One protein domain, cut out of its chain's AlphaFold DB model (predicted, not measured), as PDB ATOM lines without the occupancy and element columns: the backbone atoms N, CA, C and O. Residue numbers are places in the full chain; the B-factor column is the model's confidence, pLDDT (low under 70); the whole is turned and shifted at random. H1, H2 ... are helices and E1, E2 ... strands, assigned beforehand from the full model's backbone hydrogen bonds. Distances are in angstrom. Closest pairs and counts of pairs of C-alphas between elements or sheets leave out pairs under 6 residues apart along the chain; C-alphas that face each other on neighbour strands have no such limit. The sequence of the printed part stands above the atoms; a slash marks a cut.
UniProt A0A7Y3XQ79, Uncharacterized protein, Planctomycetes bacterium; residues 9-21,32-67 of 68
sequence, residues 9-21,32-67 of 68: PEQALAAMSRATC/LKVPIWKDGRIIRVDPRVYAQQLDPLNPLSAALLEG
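What this domain is: This is residues 9 to 21 and 32 to 67 of the 68 residues of an uncharacterized protein of Planctomycetes bacterium (UniProt A0A7Y3XQ79). The parts make a loose, open arc: helix H1 forms one end, the small two-stranded hairpin of E1 and E2 the other, and the short helices H3 and H2 lie between them. After the hairpin the chain passes through H2 and comes back to H3, which packs on residues 17 to 21 of H1. The printed part has 49 residues, with three named helices and two named strands in the order H1, E1, E2, H2, H3; the sheet, order E1 - E2, is antiparallel, and the class is mixed, helices and strands. The whole is only just loose, close to compact, with a radius of gyration of the C-alphas of 11.6 A, and the C-alphas span 29 by 22 by 21 A.

Where its parts are: H1, residues 9 to 21, begins with C-alpha 9 at (58.204, -21.686, 29.799) and is 18.1 A long from first to last C-alpha. E1, residues 34 to 38, begins with C-alpha 34 at (44.474, -31.389, 49.090) and is 12.3 A long. E2, residues 41 to 45, is 12.6 A long. H2, residues 47 to 53, and H3, residues 59 to 65, are each 9.8 A long. H3 ends with C-alpha 65 at (50.026, -40.707, 35.226).

How they stand to each other: H1 touches H3 with residues 17 to 21 alone; the closest C-alphas, those of Cys 21 and Leu 64, are 5.5 A apart. The two helices run the same way at a steep tilt of 55 degrees. H1 is apart from E2 and from H2. E1 and E2 form a hairpin, antiparallel, with 140 degrees between their directions. Across it, N 36 and O 43 are 2.8 A apart and N 38 and O 41 are 2.9 A apart, both within hydrogen-bond range. The C-alphas of Val 34 and Pro 47, the closest of E1 and H2, are 6.4 A apart. H2 and H3 are close but not clearly touching, with the closest C-alphas, those of Ala 51 and Ser 61, 6.8 A apart. Their lines are about perpendicular, at 73 degrees. H3 is apart from both strands. In H1 and H3 every O i to N i+4 pair is within hydrogen-bond range; in H2, 2 of 3 are.

The domain as a whole: The two C-alphas farthest apart, those of Pro 9 and Val 49, are 30.5 A apart. Residues 22 to 31 are cut out and not printed, and C-alphas 21 and 32 are 14.3 A apart across the cut. The links E1 to E2, E2 to H2 and H2 to H3 are tight. The mean pLDDT of the printed part is 71.6; residue 9 and residues 50 to 67 are under 70, and H3 has a mean of 50.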
ATOM      1  N   PRO A   9      59.536 -21.405  29.267       66.44
ATOM      2  CA  PRO A   9      58.204 -21.686  29.799       66.44
ATOM      3  C   PRO A   9      57.877 -23.184  29.825       66.44
ATOM      4  O   PRO A   9      57.247 -23.648  30.774       66.44
ATOM      5  N   GLU A  10      58.345 -23.963  28.845       72.00
ATOM      6  CA  GLU A  10      58.151 -25.419  28.816       72.00
ATOM      7  C   GLU A  10      58.899 -26.118  29.958       72.00
ATOM      8  O   GLU A  10      58.352 -26.994  30.633       72.00
ATOM      9  N   GLN A  11      60.138 -25.699  30.230       75.38
ATOM     10  CA  GLN A  11      60.927 -26.239  31.338       75.38
ATOM     11  C   GLN A  11      60.340 -25.859  32.699       75.38
ATOM     12  O   GLN A  11      60.276 -26.701  33.599       75.38
ATOM     13  N   ALA A  12      59.869 -24.619  32.850       74.38
ATOM     14  CA  ALA A  12      59.192 -24.168  34.060       74.38
ATOM     15  C   ALA A  12      57.890 -24.947  34.297       74.38
ATOM     16  O   ALA A  12      57.650 -25.419  35.410       74.38
ATOM     17  N   LEU A  13      57.090 -25.157  33.248       77.31
ATOM     18  CA  LEU A  13      55.868 -25.955  33.313       77.31
ATOM     19  C   LEU A  13      56.167 -27.406  33.713       77.31
ATOM     20  O   LEU A  13      55.519 -27.944  34.613       77.31
ATOM     21  N   ALA A  14      57.188 -28.023  33.114       76.81
ATOM     22  CA  ALA A  14      57.618 -29.373  33.467       76.81
ATOM     23  C   ALA A  14      58.103 -29.463  34.926       76.81
ATOM     24  O   ALA A  14      57.779 -30.418  35.636       76.81
ATOM     25  N   ALA A  15      58.843 -28.462  35.412       78.69
ATOM     26  CA  ALA A  15      59.292 -28.402  36.802       78.69
ATOM     27  C   ALA A  15      58.113 -28.263  37.783       78.69
ATOM     28  O   ALA A  15      58.053 -28.989  38.779       78.69
ATOM     29  N   MET A  16      57.145 -27.391  37.481       77.88
ATOM     30  CA  MET A  16      55.924 -27.228  38.279       77.88
ATOM     31  C   MET A  16      55.067 -28.496  38.284       77.88
ATOM     32  O   MET A  16      54.563 -28.891  39.337       77.88
ATOM     33  N   SER A  17      54.948 -29.167  37.137       78.06
ATOM     34  CA  SER A  17      54.257 -30.451  37.001       78.06
ATOM     35  C   SER A  17      54.864 -31.511  37.929       78.06
ATOM     36  O   SER A  17      54.169 -32.079  38.777       78.06
ATOM     37  N   ARG A  18      56.193 -31.685  37.892       80.44
ATOM     38  CA  ARG A  18      56.916 -32.619  38.776       80.44
ATOM     39  C   ARG A  18      56.742 -32.282  40.256       80.44
ATOM     40  O   ARG A  18      56.490 -33.177  41.066       80.44
ATOM     41  N   ALA A  19      56.866 -31.007  40.623       82.56
ATOM     42  CA  ALA A  19      56.694 -30.558  42.003       82.56
ATOM     43  C   ALA A  19      55.269 -30.829  42.514       82.56
ATOM     44  O   ALA A  19      55.091 -31.321  43.630       82.56
ATOM     45  N   THR A  20      54.268 -30.580  41.669       82.50
ATOM     46  CA  THR A  20      52.856 -30.842  41.972       82.50
ATOM     47  C   THR A  20      52.611 -32.335  42.170       82.50
ATOM     48  O   THR A  20      52.053 -32.726  43.192       82.50
ATOM     49  N   CYS A  21      53.102 -33.182  41.260       81.38
ATOM     50  CA  CYS A  21      52.997 -34.638  41.376       81.38
ATOM     51  C   CYS A  21      53.599 -35.148  42.699       81.38
ATOM     52  O   CYS A  21      52.954 -35.897  43.437       81.38
ATOM     53  N   LEU A  32      46.614 -36.646  53.985       88.00
ATOM     54  CA  LEU A  32      46.225 -35.244  53.962       88.00
ATOM     55  C   LEU A  32      45.258 -34.970  52.811       88.00
ATOM     56  O   LEU A  32      45.405 -35.479  51.701       88.00
ATOM     57  N   LYS A  33      44.277 -34.100  53.066       88.19
ATOM     58  CA  LYS A  33      43.378 -33.604  52.021       88.19
ATOM     59  C   LYS A  33      44.009 -32.427  51.284       88.19
ATOM     60  O   LYS A  33      44.480 -31.485  51.919       88.19
ATOM     61  N   VAL A  34      43.931 -32.441  49.958       87.50
ATOM     62  CA  VAL A  34      44.474 -31.389  49.090       87.50
ATOM     63  C   VAL A  34      43.366 -30.391  48.730       87.50
ATOM     64  O   VAL A  34      42.266 -30.816  48.365       87.50
ATOM     65  N   PRO A  35      43.594 -29.071  48.850       87.94
ATOM     66  CA  PRO A  35      42.646 -28.075  48.371       87.94
ATOM     67  C   PRO A  35      42.690 -27.979  46.840       87.94
ATOM     68  O   PRO A  35      43.758 -27.829  46.254       87.94
ATOM     69  N   ILE A  36      41.526 -28.011  46.199       85.19
ATOM     70  CA  ILE A  36      41.360 -27.781  44.762       85.19
ATOM     71  C   ILE A  36      40.279 -26.733  44.519       85.19
ATOM     72  O   ILE A  36      39.329 -26.612  45.296       85.19
ATOM     73  N   TRP A  37      40.404 -25.993  43.424       83.06
ATOM     74  CA  TRP A  37      39.353 -25.101  42.953       83.06
ATOM     75  C   TRP A  37      38.359 -25.882  42.093       83.06
ATOM     76  O   TRP A  37      38.749 -26.496  41.102       83.06
ATOM     77  N   LYS A  38      37.078 -25.871  42.461       82.38
ATOM     78  CA  LYS A  38      36.005 -26.511  41.697       82.38
ATOM     79  C   LYS A  38      34.722 -25.695  41.828       82.38
ATOM     80  O   LYS A  38      34.329 -25.350  42.939       82.38
ATOM     81  N   ASP A  39      34.079 -25.394  40.701       86.31
ATOM     82  CA  ASP A  39      32.786 -24.696  40.641       86.31
ATOM     83  C   ASP A  39      32.762 -23.379  41.448       86.31
ATOM     84  O   ASP A  39      31.842 -23.111  42.218       86.31
ATOM     85  N   GLY A  40      33.821 -22.569  41.321       91.19
ATOM     86  CA  GLY A  40      33.911 -21.250  41.963       91.19
ATOM     87  C   GLY A  40      34.250 -21.265  43.458       91.19
ATOM     88  O   GLY A  40      34.157 -20.229  44.114       91.19
ATOM     89  N   ARG A  41      34.639 -22.415  44.019       91.44
ATOM     90  CA  ARG A  41      35.019 -22.548  45.433       91.44
ATOM     91  C   ARG A  41      36.202 -23.487  45.632       91.44
ATOM     92  O   ARG A  41      36.464 -24.368  44.816       91.44
ATOM     93  N   ILE A  42      36.882 -23.337  46.767       87.75
ATOM     94  CA  ILE A  42      37.914 -24.283  47.203       87.75
ATOM     95  C   ILE A  42      37.243 -25.450  47.933       87.75
ATOM     96  O   ILE A  42      36.570 -25.251  48.946       87.75
ATOM     97  N   ILE A  43      37.465 -26.672  47.454       88.00
ATOM     98  CA  ILE A  43      37.071 -27.916  48.126       88.00
ATOM     99  C   ILE A  43      38.310 -28.729  48.500       88.00
ATOM    100  O   ILE A  43      39.363 -28.583  47.891       88.00
ATOM    101  N   ARG A  44      38.205 -29.582  49.520       88.56
ATOM    102  CA  ARG A  44      39.304 -30.445  49.974       88.56
ATOM    103  C   ARG A  44      39.040 -31.886  49.560       88.56
ATOM    104  O   ARG A  44      38.024 -32.446  49.969       88.56
ATOM    105  N   VAL A  45      39.951 -32.478  48.798       87.00
ATOM    106  CA  VAL A  45      39.810 -33.835  48.249       87.00
ATOM    107  C   VAL A  45      40.848 -34.789  48.827       87.00
ATOM    108  O   VAL A  45      41.935 -34.363  49.215       87.00
ATOM    109  N   ASP A  46      40.505 -36.077  48.904       87.62
ATOM    110  CA  ASP A  46      41.505 -37.120  49.145       87.62
ATOM    111  C   ASP A  46      42.261 -37.364  47.827       87.62
ATOM    112  O   ASP A  46      41.625 -37.734  46.831       87.62
ATOM    113  N   PRO A  47      43.588 -37.159  47.794       82.38
ATOM    114  CA  PRO A  47      44.376 -37.311  46.576       82.38
ATOM    115  C   PRO A  47      44.312 -38.729  45.986       82.38
ATOM    116  O   PRO A  47      44.402 -38.870  44.771       82.38
ATOM    117  N   ARG A  48      44.084 -39.774  46.796       78.06
ATOM    118  CA  ARG A  48      44.023 -41.175  46.330       78.06
ATOM    119  C   ARG A  48      42.772 -41.470  45.513       78.06
ATOM    120  O   ARG A  48      42.831 -42.197  44.530       78.06
ATOM    121  N   VAL A  49      41.645 -40.899  45.930       73.12
ATOM    122  CA  VAL A  49      40.356 -41.058  45.241       73.12
ATOM    123  C   VAL A  49      40.288 -40.118  44.046       73.12
ATOM    124  O   VAL A  49      39.819 -40.494  42.977       73.12
ATOM    125  N   TYR A  50      40.792 -38.895  44.211       68.50
ATOM    126  CA  TYR A  50      40.725 -37.885  43.166       68.50
ATOM    127  C   TYR A  50      41.626 -38.214  41.967       68.50
ATOM    128  O   TYR A  50      41.211 -37.994  40.835       68.50
ATOM    129  N   ALA A  51      42.801 -38.819  42.190       63.53
ATOM    130  CA  ALA A  51      43.662 -39.312  41.110       63.53
ATOM    131  C   ALA A  51      42.960 -40.343  40.203       63.53
ATOM    132  O   ALA A  51      43.196 -40.359  39.003       63.53
ATOM    133  N   GLN A  52      42.056 -41.159  40.755       59.88
ATOM    134  CA  GLN A  52      41.292 -42.157  39.992       59.88
ATOM    135  C   GLN A  52      40.104 -41.553  39.224       59.88
ATOM    136  O   GLN A  52      39.582 -42.176  38.306       59.88
ATOM    137  N   GLN A  53      39.652 -40.357  39.613       58.09
ATOM    138  CA  GLN A  53      38.488 -39.662  39.041       58.09
ATOM    139  C   GLN A  53      38.872 -38.569  38.036       58.09
ATOM    140  O   GLN A  53      38.006 -37.877  37.501       58.09
ATOM    141  N   LEU A  54      40.168 -38.369  37.832       58.38
ATOM    142  CA  LEU A  54      40.719 -37.307  37.016       58.38
ATOM    143  C   LEU A  54      40.637 -37.706  35.533       58.38
ATOM    144  O   LEU A  54      41.176 -38.730  35.122       58.38
ATOM    145  N   ASP A  55      39.926 -36.897  34.741       53.47
ATOM    146  CA  ASP A  55      39.809 -37.046  33.286       53.47
ATOM    147  C   ASP A  55      41.222 -37.072  32.667       53.47
ATOM    148  O   ASP A  55      42.013 -36.172  32.980       53.47
ATOM    149  N   PRO A  56      41.587 -38.066  31.834       51.34
ATOM    150  CA  PRO A  56      42.906 -38.138  31.198       51.34
ATOM    151  C   PRO A  56      43.258 -36.897  30.361       51.34
ATOM    152  O   PRO A  56      44.431 -36.660  30.096       51.34
ATOM    153  N   LEU A  57      42.271 -36.075  29.987       43.72
ATOM    154  CA  LEU A  57      42.476 -34.802  29.288       43.72
ATOM    155  C   LEU A  57      42.863 -33.631  30.206       43.72
ATOM    156  O   LEU A  57      43.238 -32.566  29.712       43.72
ATOM    157  N   ASN A  58      42.779 -33.780  31.531       54.75
ATOM    158  CA  ASN A  58      43.245 -32.749  32.452       54.75
ATOM    159  C   ASN A  58      44.778 -32.858  32.605       54.75
ATOM    160  O   ASN A  58      45.285 -33.914  32.991       54.75
ATOM    161  N   PRO A  59      45.539 -31.779  32.343       49.56
ATOM    162  CA  PRO A  59      47.003 -31.796  32.401       49.56
ATOM    163  C   PRO A  59      47.558 -32.174  33.785       49.56
ATOM    164  O   PRO A  59      48.676 -32.676  33.877       49.56
ATOM    165  N   LEU A  60      46.779 -32.001  34.863       53.19
ATOM    166  CA  LEU A  60      47.143 -32.482  36.199       53.19
ATOM    167  C   LEU A  60      47.070 -34.017  36.309       53.19
ATOM    168  O   LEU A  60      47.881 -34.617  37.008       53.19
ATOM    169  N   SER A  61      46.118 -34.648  35.614       50.88
ATOM    170  CA  SER A  61      45.977 -36.106  35.521       50.88
ATOM    171  C   SER A  61      47.135 -36.710  34.744       50.88
ATOM    172  O   SER A  61      47.749 -37.666  35.207       50.88
ATOM    173  N   ALA A  62      47.465 -36.119  33.591       47.28
ATOM    174  CA  ALA A  62      48.573 -36.561  32.750       47.28
ATOM    175  C   ALA A  62      49.907 -36.501  33.516       47.28
ATOM    176  O   ALA A  62      50.649 -37.474  33.543       47.28
ATOM    177  N   ALA A  63      50.149 -35.418  34.262       48.81
ATOM    178  CA  ALA A  63      51.326 -35.265  35.125       48.81
ATOM    179  C   ALA A  63      51.427 -36.296  36.268       48.81
ATOM    180  O   ALA A  63      52.526 -36.618  36.729       48.81
ATOM    181  N   LEU A  64      50.289 -36.779  36.771       51.06
ATOM    182  CA  LEU A  64      50.237 -37.818  37.800       51.06
ATOM    183  C   LEU A  64      50.395 -39.228  37.205       51.06
ATOM    184  O   LEU A  64      50.928 -40.095  37.893       51.06
ATOM    185  N   LEU A  65      49.966 -39.434  35.954       51.53
ATOM    186  CA  LEU A  65      50.026 -40.707  35.226       51.53
ATOM    187  C   LEU A  65      51.382 -40.961  34.549       51.53
ATOM    188  O   LEU A  65      51.838 -42.094  34.534       51.53
ATOM    189  N   GLU A  66      52.051 -39.931  34.025       50.19
ATOM    190  CA  GLU A  66      53.352 -40.052  33.335       50.19
ATOM    191  C   GLU A  66      54.558 -40.153  34.289       50.19
ATOM    192  O   GLU A  66      55.701 -40.252  33.853       50.19
ATOM    193  N   GLY A  67      54.329 -40.087  35.602       47.12
ATOM    194  CA  GLY A  67      55.376 -40.119  36.625       47.12
ATOM    195  C   GLY A  67      55.800 -41.519  37.087       47.12
ATOM    196  O   GLY A  67      56.187 -41.630  38.259       47.12
TER     197      GLY A  67